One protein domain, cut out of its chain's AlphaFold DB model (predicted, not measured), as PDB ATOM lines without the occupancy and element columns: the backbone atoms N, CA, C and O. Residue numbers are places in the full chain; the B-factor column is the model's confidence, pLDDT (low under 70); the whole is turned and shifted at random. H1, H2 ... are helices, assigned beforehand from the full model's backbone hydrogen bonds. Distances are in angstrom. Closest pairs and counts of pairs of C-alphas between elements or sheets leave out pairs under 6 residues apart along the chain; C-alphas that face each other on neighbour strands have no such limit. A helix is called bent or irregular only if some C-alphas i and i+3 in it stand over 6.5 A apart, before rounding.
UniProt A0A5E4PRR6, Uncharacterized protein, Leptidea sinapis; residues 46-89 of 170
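This is residues 46 to 89 of the 170 residues of an uncharacterized protein of Leptidea sinapis (UniProt A0A5E4PRR6). A short helix, H1, and a much longer one, H2, meet near their ends and make a lopsided V, with the tight turn of residues 59 and 60 at its point. H1 folds back from that point on one side, while the long arm of H2 sticks out alone with residues 69 to 88. The printed part has 44 residues, with two named helices in the order H1, H2 and no named strand; the class is all helix. The whole is only just extended, close to loose, with a radius of gyration of the C-alphas of 14.3 A, and it spans 43 by 18 by 11 A.

H1 holds residues 46 to 58, from C-alpha 46 at (139.427, 162.139, 155.550) to C-alpha 58 at (127.656, 152.964, 146.306), and is 17.6 A long from first to last C-alpha. H1 is irregular, but only just: C-alphas 48 and 51 are 6.8 A apart. H2 holds residues 61 to 88 and is 41.2 A long from first to last C-alpha, ending with C-alpha 88 at (149.388, 184.548, 135.816).

H1 and H2 touch, H2 with residues 61 to 64 alone. Their closest C-alphas, those of Leu 55 and Cys 64, are 5.7 A apart. The two helices run opposite ways at a steep tilt of 52 degrees. Their centres are 17.8 A apart. In H2 every O i to N i+4 pair is within hydrogen-bond range; in H1 7 of 9 are.

The C-alphas farthest apart are those of Gly 59 and Leu 89, at 43.8 A. Residues 69 to 89, of which 69 to 88 belong to H2, stand free. The link from H1 to H2 is tight, and the printed part has no cut. The mean pLDDT of the printed part is 91.1, and no printed residue is under 70.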
ATOM      1  N   GLY A  46     140.587 162.508 156.364       84.69
ATOM      2  CA  GLY A  46     139.427 162.139 155.550       84.69
ATOM      3  C   GLY A  46     139.497 160.727 154.959       84.69
ATOM      4  O   GLY A  46     138.454 160.124 154.715       84.69
ATOM      5  N   ILE A  47     140.693 160.150 154.794       89.69
ATOM      6  CA  ILE A  47     140.852 158.785 154.265       89.69
ATOM      7  C   ILE A  47     140.231 157.711 155.169       89.69
ATOM      8  O   ILE A  47     139.861 156.647 154.686       89.69
ATOM      9  N   PHE A  48     140.065 157.983 156.464       86.25
ATOM     10  CA  PHE A  48     139.464 157.025 157.392       86.25
ATOM     11  C   PHE A  48     137.929 157.025 157.324       86.25
ATOM     12  O   PHE A  48     137.304 155.984 157.525       86.25
ATOM     13  N   VAL A  49     137.318 158.162 156.972       85.62
ATOM     14  CA  VAL A  49     135.855 158.349 156.970       85.62
ATOM     15  C   VAL A  49     135.254 158.173 155.575       85.62
ATOM     16  O   VAL A  49     134.230 157.505 155.402       85.62
ATOM     17  N   SER A  50     135.888 158.762 154.559       88.00
ATOM     18  CA  SER A  50     135.336 158.865 153.207       88.00
ATOM     19  C   SER A  50     135.076 157.513 152.525       88.00
ATOM     20  O   SER A  50     134.008 157.374 151.930       88.00
ATOM     21  N   PRO A  51     135.951 156.485 152.616       86.62
ATOM     22  CA  PRO A  51     135.700 155.191 151.976       86.62
ATOM     23  C   PRO A  51     134.498 154.444 152.560       86.62
ATOM     24  O   PRO A  51     133.724 153.853 151.809       86.62
ATOM     25  N   ALA A  52     134.308 154.499 153.883       86.75
ATOM     26  CA  ALA A  52     133.173 153.860 154.548       86.75
ATOM     27  C   ALA A  52     131.845 154.499 154.113       86.75
ATOM     28  O   ALA A  52     130.882 153.795 153.802       86.75
ATOM     29  N   SER A  53     131.816 155.833 154.021       86.00
ATOM     30  CA  SER A  53     130.656 156.564 153.511       86.00
ATOM     31  C   SER A  53     130.409 156.279 152.026       86.00
ATOM     32  O   SER A  53     129.285 155.964 151.638       86.00
ATOM     33  N   ALA A  54     131.450 156.311 151.189       88.19
ATOM     34  CA  ALA A  54     131.335 156.041 149.756       88.19
ATOM     35  C   ALA A  54     130.819 154.621 149.476       88.19
ATOM     36  O   ALA A  54     129.911 154.447 148.665       88.19
ATOM     37  N   LEU A  55     131.322 153.612 150.195       90.56
ATOM     38  CA  LEU A  55     130.867 152.230 150.043       90.56
ATOM     39  C   LEU A  55     129.400 152.061 150.463       90.56
ATOM     40  O   LEU A  55     128.645 151.384 149.768       90.56
ATOM     41  N   LYS A  56     128.978 152.719 151.553       90.19
ATOM     42  CA  LYS A  56     127.590 152.675 152.038       90.19
ATOM     43  C   LYS A  56     126.592 153.215 151.007       90.19
ATOM     44  O   LYS A  56     125.517 152.645 150.864       90.19
ATOM     45  N   HIS A  57     126.947 154.279 150.288       88.81
ATOM     46  CA  HIS A  57     126.087 154.864 149.251       88.81
ATOM     47  C   HIS A  57     126.200 154.146 147.901       88.81
ATOM     48  O   HIS A  57     125.237 154.092 147.144       88.81
ATOM     49  N   SER A  58     127.375 153.597 147.592       88.56
ATOM     50  CA  SER A  58     127.656 152.964 146.306       88.56
ATOM     51  C   SER A  58     127.178 151.510 146.216       88.56
ATOM     52  O   SER A  58     127.039 151.000 145.105       88.56
ATOM     53  N   GLY A  59     126.998 150.812 147.343       86.31
ATOM     54  CA  GLY A  59     126.511 149.425 147.421       86.31
ATOM     55  C   GLY A  59     127.467 148.342 146.888       86.31
ATOM     56  O   GLY A  59     127.358 147.186 147.285       86.31
ATOM     57  N   SER A  60     128.429 148.696 146.031       92.19
ATOM     58  CA  SER A  60     129.430 147.798 145.447       92.19
ATOM     59  C   SER A  60     130.828 148.409 145.508       92.19
ATOM     60  O   SER A  60     131.019 149.603 145.274       92.19
ATOM     61  N   VAL A  61     131.830 147.564 145.771       92.81
ATOM     62  CA  VAL A  61     133.243 147.966 145.860       92.81
ATOM     63  C   VAL A  61     133.760 148.495 144.519       92.81
ATOM     64  O   VAL A  61     134.490 149.483 144.495       92.81
ATOM     65  N   ALA A  62     133.347 147.895 143.397       92.69
ATOM     66  CA  ALA A  62     133.796 148.317 142.069       92.69
ATOM     67  C   ALA A  62     133.340 149.746 141.738       92.69
ATOM     68  O   ALA A  62     134.125 150.557 141.253       92.69
ATOM     69  N   VAL A  63     132.087 150.076 142.063       92.62
ATOM     70  CA  VAL A  63     131.527 151.414 141.827       92.62
ATOM     71  C   VAL A  63     132.177 152.443 142.764       92.62
ATOM     72  O   VAL A  63     132.517 153.536 142.315       92.62
ATOM     73  N   CYS A  64     132.475 152.070 144.013       92.88
ATOM     74  CA  CYS A  64     133.225 152.914 144.948       92.88
ATOM     75  C   CYS A  64     134.620 153.288 144.406       92.88
ATOM     76  O   CYS A  64     135.003 154.458 144.444       92.88
ATOM     77  N   LEU A  65     135.357 152.324 143.839       92.81
ATOM     78  CA  LEU A  65     136.673 152.576 143.237       92.81
ATOM     79  C   LEU A  65     136.591 153.482 142.000       92.81
ATOM     80  O   LEU A  65     137.427 154.367 141.837       92.81
ATOM     81  N   ILE A  66     135.569 153.309 141.157       94.25
ATOM     82  CA  ILE A  66     135.344 154.179 139.993       94.25
ATOM     83  C   ILE A  66     135.078 155.623 140.439       94.25
ATOM     84  O   ILE A  66     135.674 156.547 139.892       94.25
ATOM     85  N   ILE A  67     134.241 155.827 141.463       93.06
ATOM     86  CA  ILE A  67     133.951 157.160 142.020       93.06
ATOM     87  C   ILE A  67     135.230 157.825 142.543       93.06
ATOM     88  O   ILE A  67     135.445 159.011 142.300       93.06
ATOM     89  N   TRP A  68     136.096 157.062 143.210       92.56
ATOM     90  CA  TRP A  68     137.392 157.543 143.691       92.56
ATOM     91  C   TRP A  68     138.336 157.973 142.566       92.56
ATOM     92  O   TRP A  68     139.010 158.995 142.673       92.56
ATOM     93  N   ILE A  69     138.382 157.216 141.469       94.94
ATOM     94  CA  ILE A  69     139.195 157.587 140.306       94.94
ATOM     95  C   ILE A  69     138.639 158.862 139.662       94.94
ATOM     96  O   ILE A  69     139.397 159.782 139.363       94.94
ATOM     97  N   ILE A  70     137.317 158.950 139.492       95.88
ATOM     98  CA  ILE A  70     136.658 160.122 138.905       95.88
ATOM     99  C   ILE A  70     136.902 161.374 139.758       95.88
ATOM    100  O   ILE A  70     137.254 162.418 139.212       95.88
ATOM    101  N   SER A  71     136.771 161.286 141.087       93.25
ATOM    102  CA  SER A  71     137.037 162.424 141.975       93.25
ATOM    103  C   SER A  71     138.501 162.870 141.912       93.25
ATOM    104  O   SER A  71     138.767 164.071 141.874       93.25
ATOM    105  N   GLY A  72     139.442 161.925 141.807       94.75
ATOM    106  CA  GLY A  72     140.861 162.212 141.592       94.75
ATOM    107  C   GLY A  72     141.126 162.960 140.282       94.75
ATOM    108  O   GLY A  72     141.845 163.959 140.280       94.75
ATOM    109  N   VAL A  73     140.501 162.540 139.177       97.50
ATOM    110  CA  VAL A  73     140.628 163.220 137.874       97.50
ATOM    111  C   VAL A  73     140.047 164.635 137.924       97.50
ATOM    112  O   VAL A  73     140.688 165.574 137.460       97.50
ATOM    113  N   ILE A  74     138.867 164.815 138.524       97.00
ATOM    114  CA  ILE A  74     138.244 166.141 138.677       97.00
ATOM    115  C   ILE A  74     139.135 167.061 139.524       97.00
ATOM    116  O   ILE A  74     139.349 168.219 139.162       97.00
ATOM    117  N   SER A  75     139.700 166.543 140.619       95.75
ATOM    118  CA  SER A  75     140.618 167.293 141.482       95.75
ATOM    119  C   SER A  75     141.893 167.710 140.741       95.75
ATOM    120  O   SER A  75     142.312 168.862 140.855       95.75
ATOM    121  N   LEU A  76     142.463 166.825 139.915       95.38
ATOM    122  CA  LEU A  76     143.638 167.125 139.096       95.38
ATOM    123  C   LEU A  76     143.371 168.262 138.097       95.38
ATOM    124  O   LEU A  76     144.184 169.177 137.977       95.38
ATOM    125  N   LEU A  77     142.226 168.232 137.407       96.94
ATOM    126  CA  LEU A  77     141.836 169.287 136.464       96.94
ATOM    127  C   LEU A  77     141.636 170.640 137.166       96.94
ATOM    128  O   LEU A  77     142.060 171.679 136.651       96.94
ATOM    129  N   GLY A  78     141.042 170.630 138.364       94.38
ATOM    130  CA  GLY A  78     140.935 171.818 139.211       94.38
ATOM    131  C   GLY A  78     142.308 172.361 139.612       94.38
ATOM    132  O   GLY A  78     142.573 173.548 139.444       94.38
ATOM    133  N   ALA A  79     143.210 171.488 140.068       93.31
ATOM    134  CA  ALA A  79     144.564 171.865 140.465       93.31
ATOM    135  C   ALA A  79     145.373 172.471 139.307       93.31
ATOM    136  O   ALA A  79     146.038 173.484 139.511       93.31
ATOM    137  N   LEU A  80     145.279 171.912 138.092       94.69
ATOM    138  CA  LEU A  80     145.905 172.499 136.899       94.69
ATOM    139  C   LEU A  80     145.367 173.906 136.614       94.69
ATOM    140  O   LEU A  80     146.141 174.828 136.375       94.69
ATOM    141  N   SER A  81     144.048 174.083 136.695       93.62
ATOM    142  CA  SER A  81     143.409 175.383 136.460       93.62
ATOM    143  C   SER A  81     143.875 176.433 137.478       93.62
ATOM    144  O   SER A  81     144.176 177.570 137.116       93.62
ATOM    145  N   PHE A  82     143.997 176.048 138.752       90.06
ATOM    146  CA  PHE A  82     144.538 176.915 139.802       90.06
ATOM    147  C   PHE A  82     146.044 177.167 139.664       90.06
ATOM    148  O   PHE A  82     146.505 178.243 140.044       90.06
ATOM    149  N   ALA A  83     146.804 176.217 139.115       91.62
ATOM    150  CA  ALA A  83     148.226 176.391 138.837       91.62
ATOM    151  C   ALA A  83     148.457 177.443 137.742       91.62
ATOM    152  O   ALA A  83     149.264 178.347 137.948       91.62
ATOM    153  N   GLU A  84     147.702 177.389 136.639       92.56
ATOM    154  CA  GLU A  84     147.729 178.416 135.584       92.56
ATOM    155  C   GLU A  84     147.334 179.794 136.130       92.56
ATOM    156  O   GLU A  84     147.974 180.808 135.859       92.56
ATOM    157  N   LEU A  85     146.305 179.849 136.979       89.56
ATOM    158  CA  LEU A  85     145.878 181.113 137.570       89.56
ATOM    159  C   LEU A  85     146.938 181.688 138.528       89.56
ATOM    160  O   LEU A  85     147.167 182.898 138.544       89.56
ATOM    161  N   GLY A  86     147.631 180.824 139.275       86.69
ATOM    162  CA  GLY A  86     148.708 181.208 140.187       86.69
ATOM    163  C   GLY A  86     149.997 181.661 139.498       86.69
ATOM    164  O   GLY A  86     150.738 182.458 140.073       86.69
ATOM    165  N   THR A  87     150.275 181.211 138.269       87.69
ATOM    166  CA  THR A  87     151.416 181.713 137.479       87.69
ATOM    167  C   THR A  87     151.103 183.049 136.808       87.69
ATOM    168  O   THR A  87     151.992 183.895 136.709       87.69
ATOM    169  N   VAL A  88     149.847 183.275 136.401       88.00
ATOM    170  CA  VAL A  88     149.388 184.548 135.816       88.00
ATOM    171  C   VAL A  88     149.303 185.653 136.875       88.00
ATOM    172  O   VAL A  88     149.696 186.794 136.621       88.00
ATOM    173  N   LEU A  89     148.809 185.335 138.074       82.75
ATOM    174  CA  LEU A  89     148.599 186.288 139.166       82.75
ATOM    175  C   LEU A  89     149.648 186.096 140.266       82.75
ATOM    176  O   LEU A  89     149.420 185.412 141.257       82.75
TER     177      LEU A  89